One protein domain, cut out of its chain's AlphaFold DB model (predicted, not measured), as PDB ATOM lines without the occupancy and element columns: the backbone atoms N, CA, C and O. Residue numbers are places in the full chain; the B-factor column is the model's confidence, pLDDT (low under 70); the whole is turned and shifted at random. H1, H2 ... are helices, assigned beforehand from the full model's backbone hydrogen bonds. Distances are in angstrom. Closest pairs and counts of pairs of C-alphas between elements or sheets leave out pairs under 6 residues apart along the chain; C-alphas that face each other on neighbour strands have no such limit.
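This is residues 391 to 439 of the 440 residues of an uncharacterized protein of Puccinia graminis f. sp. tritici (UniProt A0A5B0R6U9). The longest helix, H3, and the shorter H2 cross near their middles as a small packed pair, and a loose arm, residues 391 to 403 with the one-turn helix H1 at its far end, leads away from them. The printed part has 49 residues, with three named helices in the order H1, H2, H3 and no named strand: all helix. It is only just compact, close to loose, with a radius of gyration of the C-alphas of 11.5 A, and spans 34 by 17 by 16 A.

H3, residues 425 to 438, is 19.7 A long and ends at C-alpha 438 (216.197, 256.195, 247.015). H2 is residues 407 to 415, 11.7 A. H1, residues 391 to 394, begins at C-alpha 391 (227.986, 258.819, 232.228).

H3 and H2 touch, closest at the C-alphas of Leu 431 and Cys 411, 6.5 A apart. They run opposite ways at a steep tilt of 61 degrees. H1 is apart from both. In H2 and H3 every O i to N i+4 pair is within hydrogen-bond range; H1 is too short for one.

The C-alphas farthest apart, of Gln 392 and Asn 416, are 34.8 A apart. The printed part has no cut. The link H1 to H2 is long, 12 residues. Residue 391 and residues 393 to 403 have pLDDT under 70.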
ATOM      1  N   LEU A 391     226.740 259.556 232.011       69.06
ATOM      2  CA  LEU A 391     227.986 258.819 232.228       69.06
ATOM      3  C   LEU A 391     229.224 259.745 232.261       69.06
ATOM      4  O   LEU A 391     230.104 259.559 233.097       69.06
ATOM      5  N   GLN A 392     229.276 260.783 231.417       73.81
ATOM      6  CA  GLN A 392     230.329 261.811 231.461       73.81
ATOM      7  C   GLN A 392     230.227 262.721 232.697       73.81
ATOM      8  O   GLN A 392     231.258 263.080 233.254       73.81
ATOM      9  N   CYS A 393     229.021 263.069 233.160       66.69
ATOM     10  CA  CYS A 393     228.836 263.847 234.395       66.69
ATOM     11  C   CYS A 393     229.197 263.055 235.667       66.69
ATOM     12  O   CYS A 393     229.652 263.642 236.645       66.69
ATOM     13  N   ILE A 394     228.983 261.736 235.655       65.50
ATOM     14  CA  ILE A 394     229.333 260.819 236.752       65.50
ATOM     15  C   ILE A 394     230.852 260.607 236.815       65.50
ATOM     16  O   ILE A 394     231.430 260.552 237.901       65.50
ATOM     17  N   LYS A 395     231.524 260.533 235.655       56.44
ATOM     18  CA  LYS A 395     232.967 260.273 235.517       56.44
ATOM     19  C   LYS A 395     233.833 261.479 235.926       56.44
ATOM     20  O   LYS A 395     234.483 262.111 235.099       56.44
ATOM     21  N   GLY A 396     233.830 261.762 237.226       52.72
ATOM     22  CA  GLY A 396     234.499 262.895 237.875       52.72
ATOM     23  C   GLY A 396     233.771 263.421 239.120       52.72
ATOM     24  O   GLY A 396     234.242 264.374 239.733       52.72
ATOM     25  N   SER A 397     232.626 262.840 239.504       52.81
ATOM     26  CA  SER A 397     231.867 263.268 240.683       52.81
ATOM     27  C   SER A 397     232.361 262.582 241.970       52.81
ATOM     28  O   SER A 397     232.608 261.378 241.945       52.81
ATOM     29  N   PRO A 398     232.471 263.292 243.114       51.06
ATOM     30  CA  PRO A 398     232.942 262.718 244.381       51.06
ATOM     31  C   PRO A 398     231.863 261.963 245.185       51.06
ATOM     32  O   PRO A 398     232.139 261.512 246.293       51.06
ATOM     33  N   SER A 399     230.635 261.834 244.668       57.16
ATOM     34  CA  SER A 399     229.566 261.012 245.260       57.16
ATOM     35  C   SER A 399     229.292 259.802 244.375       57.16
ATOM     36  O   SER A 399     229.174 259.961 243.166       57.16
ATOM     37  N   SER A 400     229.118 258.620 244.967       62.06
ATOM     38  CA  SER A 400     228.637 257.417 244.271       62.06
ATOM     39  C   SER A 400     227.107 257.332 244.160       62.06
ATOM     40  O   SER A 400     226.596 256.530 243.382       62.06
ATOM     41  N   HIS A 401     226.368 258.154 244.913       65.38
ATOM     42  CA  HIS A 401     224.903 258.126 244.977       65.38
ATOM     43  C   HIS A 401     224.342 259.332 244.215       65.38
ATOM     44  O   HIS A 401     224.295 260.454 244.727       65.38
ATOM     45  N   HIS A 402     223.953 259.107 242.960       62.91
ATOM     46  CA  HIS A 402     223.303 260.101 242.105       62.91
ATOM     47  C   HIS A 402     221.788 259.875 242.077       62.91
ATOM     48  O   HIS A 402     221.330 258.753 242.252       62.91
ATOM     49  N   GLY A 403     220.998 260.938 241.912       65.81
ATOM     50  CA  GLY A 403     219.527 260.877 241.983       65.81
ATOM     51  C   GLY A 403     218.959 260.769 243.408       65.81
ATOM     52  O   GLY A 403     217.873 261.280 243.661       65.81
ATOM     53  N   ALA A 404     219.705 260.189 244.354       77.62
ATOM     54  CA  ALA A 404     219.301 260.080 245.755       77.62
ATOM     55  C   ALA A 404     219.063 261.457 246.425       77.62
ATOM     56  O   ALA A 404     219.779 262.423 246.127       77.62
ATOM     57  N   PRO A 405     218.114 261.568 247.379       80.88
ATOM     58  CA  PRO A 405     217.953 262.765 248.201       80.88
ATOM     59  C   PRO A 405     219.240 263.110 248.978       80.88
ATOM     60  O   PRO A 405     219.976 262.201 249.365       80.88
ATOM     61  N   PRO A 406     219.513 264.400 249.265       85.94
ATOM     62  CA  PRO A 406     220.722 264.822 249.974       85.94
ATOM     63  C   PRO A 406     220.968 264.037 251.271       85.94
ATOM     64  O   PRO A 406     220.086 263.961 252.124       85.94
ATOM     65  N   CYS A 407     222.184 263.506 251.439       85.38
ATOM     66  CA  CYS A 407     222.530 262.545 252.496       85.38
ATOM     67  C   CYS A 407     222.073 262.971 253.906       85.38
ATOM     68  O   CYS A 407     221.407 262.210 254.602       85.38
ATOM     69  N   HIS A 408     222.317 264.229 254.291       89.38
ATOM     70  CA  HIS A 408     221.921 264.780 255.594       89.38
ATOM     71  C   HIS A 408     220.398 264.800 255.851       89.38
ATOM     72  O   HIS A 408     219.977 264.918 257.002       89.38
ATOM     73  N   ILE A 409     219.561 264.710 254.810       91.69
ATOM     74  CA  ILE A 409     218.102 264.582 254.936       91.69
ATOM     75  C   ILE A 409     217.748 263.135 255.281       91.69
ATOM     76  O   ILE A 409     217.049 262.914 256.264       91.69
ATOM     77  N   VAL A 410     218.292 262.161 254.544       93.25
ATOM     78  CA  VAL A 410     218.060 260.724 254.788       93.25
ATOM     79  C   VAL A 410     218.657 260.287 256.133       93.25
ATOM     80  O   VAL A 410     218.023 259.552 256.882       93.25
ATOM     81  N   CYS A 411     219.830 260.810 256.494       94.25
ATOM     82  CA  CYS A 411     220.449 260.615 257.807       94.25
ATOM     83  C   CYS A 411     219.536 261.112 258.947       94.25
ATOM     84  O   CYS A 411     219.322 260.406 259.934       94.25
ATOM     85  N   ARG A 412     218.895 262.276 258.765       95.56
ATOM     86  CA  ARG A 412     217.944 262.840 259.734       95.56
ATOM     87  C   ARG A 412     216.637 262.050 259.798       95.56
ATOM     88  O   ARG A 412     216.109 261.883 260.890       95.56
ATOM     89  N   GLU A 413     216.131 261.562 258.667       95.94
ATOM     90  CA  GLU A 413     214.942 260.694 258.605       95.94
ATOM     91  C   GLU A 413     215.151 259.352 259.324       95.94
ATOM     92  O   GLU A 413     214.233 258.867 259.978       95.94
ATOM     93  N   LEU A 414     216.340 258.753 259.201       96.31
ATOM     94  CA  LEU A 414     216.644 257.433 259.766       96.31
ATOM     95  C   LEU A 414     217.139 257.481 261.220       96.31
ATOM     96  O   LEU A 414     216.822 256.584 262.001       96.31
ATOM     97  N   PHE A 415     217.938 258.491 261.579       97.06
ATOM     98  CA  PHE A 415     218.730 258.499 262.820       97.06
ATOM     99  C   PHE A 415     218.619 259.801 263.629       97.06
ATOM    100  O   PHE A 415     219.312 259.957 264.630       97.06
ATOM    101  N   ASN A 416     217.763 260.747 263.221       95.88
ATOM    102  CA  ASN A 416     217.567 262.062 263.855       95.88
ATOM    103  C   ASN A 416     218.816 262.975 263.948       95.88
ATOM    104  O   ASN A 416     218.728 264.060 264.524       95.88
ATOM    105  N   THR A 417     219.945 262.614 263.327       92.69
ATOM    106  CA  THR A 417     221.135 263.477 263.183       92.69
ATOM    107  C   THR A 417     221.338 263.933 261.735       92.69
ATOM    108  O   THR A 417     220.855 263.320 260.791       92.69
ATOM    109  N   THR A 418     222.055 265.041 261.545       92.69
ATOM    110  CA  THR A 418     222.512 265.521 260.232       92.69
ATOM    111  C   THR A 418     223.981 265.200 259.947       92.69
ATOM    112  O   THR A 418     224.457 265.551 258.866       92.69
ATOM    113  N   LYS A 419     224.710 264.555 260.875       92.19
ATOM    114  CA  LYS A 419     226.137 264.227 260.717       92.19
ATOM    115  C   LYS A 419     226.360 262.724 260.573       92.19
ATOM    116  O   LYS A 419     226.058 261.956 261.476       92.19
ATOM    117  N   GLU A 420     226.993 262.317 259.478       88.75
ATOM    118  CA  GLU A 420     227.405 260.922 259.248       88.75
ATOM    119  C   GLU A 420     228.420 260.429 260.299       88.75
ATOM    120  O   GLU A 420     228.423 259.258 260.654       88.75
ATOM    121  N   SER A 421     229.223 261.336 260.871       90.38
ATOM    122  CA  SER A 421     230.199 261.044 261.934       90.38
ATOM    123  C   SER A 421     229.591 260.693 263.299       90.38
ATOM    124  O   SER A 421     230.336 260.414 264.233       90.38
ATOM    125  N   GLU A 422     228.268 260.785 263.451       92.62
ATOM    126  CA  GLU A 422     227.540 260.411 264.674       92.62
ATOM    127  C   GLU A 422     226.863 259.035 264.549       92.62
ATOM    128  O   GLU A 422     226.209 258.584 265.487       92.62
ATOM    129  N   LEU A 423     227.026 258.363 263.404       94.38
ATOM    130  CA  LEU A 423     226.472 257.039 263.135       94.38
ATOM    131  C   LEU A 423     227.445 255.922 263.527       94.38
ATOM    132  O   LEU A 423     228.659 256.036 263.355       94.38
ATOM    133  N   THR A 424     226.902 254.791 263.971       96.38
ATOM    134  CA  THR A 424     227.646 253.526 264.005       96.38
ATOM    135  C   THR A 424     227.845 252.973 262.590       96.38
ATOM    136  O   THR A 424     227.073 253.268 261.680       96.38
ATOM    137  N   GLU A 425     228.819 252.077 262.408       91.94
ATOM    138  CA  GLU A 425     229.044 251.362 261.137       91.94
ATOM    139  C   GLU A 425     227.763 250.681 260.605       91.94
ATOM    140  O   GLU A 425     227.461 250.747 259.415       91.94
ATOM    141  N   SER A 426     226.945 250.089 261.485       94.69
ATOM    142  CA  SER A 426     225.669 249.470 261.096       94.69
ATOM    143  C   SER A 426     224.628 250.483 260.605       94.69
ATOM    144  O   SER A 426     223.933 250.218 259.621       94.69
ATOM    145  N   GLN A 427     224.542 251.657 261.239       94.44
ATOM    146  CA  GLN A 427     223.677 252.757 260.804       94.44
ATOM    147  C   GLN A 427     224.181 253.379 259.495       94.44
ATOM    148  O   GLN A 427     223.381 253.667 258.606       94.44
ATOM    149  N   PHE A 428     225.497 253.517 259.323       93.00
ATOM    150  CA  PHE A 428     226.104 254.003 258.085       93.00
ATOM    151  C   PHE A 428     225.838 253.049 256.907       93.00
ATOM    152  O   PHE A 428     225.405 253.488 255.843       93.00
ATOM    153  N   GLN A 429     225.956 251.731 257.098       91.44
ATOM    154  CA  GLN A 429     225.562 250.756 256.071       91.44
ATOM    155  C   GLN A 429     224.056 250.795 255.755       91.44
ATOM    156  O   GLN A 429     223.666 250.631 254.596       91.44
ATOM    157  N   GLN A 430     223.198 251.043 256.749       95.38
ATOM    158  CA  GLN A 430     221.762 251.249 256.529       95.38
ATOM    159  C   GLN A 430     221.474 252.561 255.772       95.38
ATOM    160  O   GLN A 430     220.587 252.578 254.914       95.38
ATOM    161  N   LEU A 431     222.236 253.631 256.026       92.38
ATOM    162  CA  LEU A 431     222.167 254.889 255.276       92.38
ATOM    163  C   LEU A 431     222.504 254.665 253.799       92.38
ATOM    164  O   LEU A 431     221.712 255.047 252.942       92.38
ATOM    165  N   LEU A 432     223.620 253.987 253.510       89.19
ATOM    166  CA  LEU A 432     224.059 253.675 252.144       89.19
ATOM    167  C   LEU A 432     222.998 252.876 251.371       89.19
ATOM    168  O   LEU A 432     222.561 253.321 250.313       89.19
ATOM    169  N   ARG A 433     222.484 251.772 251.938       91.06
ATOM    170  CA  ARG A 433     221.383 251.003 251.316       91.06
ATOM    171  C   ARG A 433     220.128 251.850 251.099       91.06
ATOM    172  O   ARG A 433     219.424 251.661 250.116       91.06
ATOM    173  N   THR A 434     219.826 252.782 252.004       91.44
ATOM    174  CA  THR A 434     218.652 253.660 251.856       91.44
ATOM    175  C   THR A 434     218.873 254.730 250.788       91.44
ATOM    176  O   THR A 434     217.924 255.097 250.104       91.44
ATOM    177  N   LEU A 435     220.102 255.218 250.603       87.44
ATOM    178  CA  LEU A 435     220.456 256.123 249.507       87.44
ATOM    179  C   LEU A 435     220.403 255.404 248.154       87.44
ATOM    180  O   LEU A 435     219.848 255.960 247.216       87.44
ATOM    181  N   GLU A 436     220.893 254.166 248.080       85.12
ATOM    182  CA  GLU A 436     220.805 253.294 246.899       85.12
ATOM    183  C   GLU A 436     219.343 252.958 246.533       85.12
ATOM    184  O   GLU A 436     218.941 253.100 245.379       85.12
ATOM    185  N   LEU A 437     218.498 252.632 247.520       86.19
ATOM    186  CA  LEU A 437     217.053 252.418 247.325       86.19
ATOM    187  C   LEU A 437     216.263 253.703 247.009       86.19
ATOM    188  O   LEU A 437     215.141 253.615 246.510       86.19
ATOM    189  N   LYS A 438     216.807 254.888 247.322       83.50
ATOM    190  CA  LYS A 438     216.197 256.195 247.015       83.50
ATOM    191  C   LYS A 438     216.828 256.888 245.800       83.50
ATOM    192  O   LYS A 438     216.363 257.970 245.444       83.50
ATOM    193  N   SER A 439     217.852 256.317 245.160       78.12
ATOM    194  CA  SER A 439     218.331 256.792 243.857       78.12
ATOM    195  C   SER A 439     217.430 256.314 242.719       78.12
ATOM    196  O   SER A 439     217.089 255.136 242.646       78.12
TER     197      SER A 439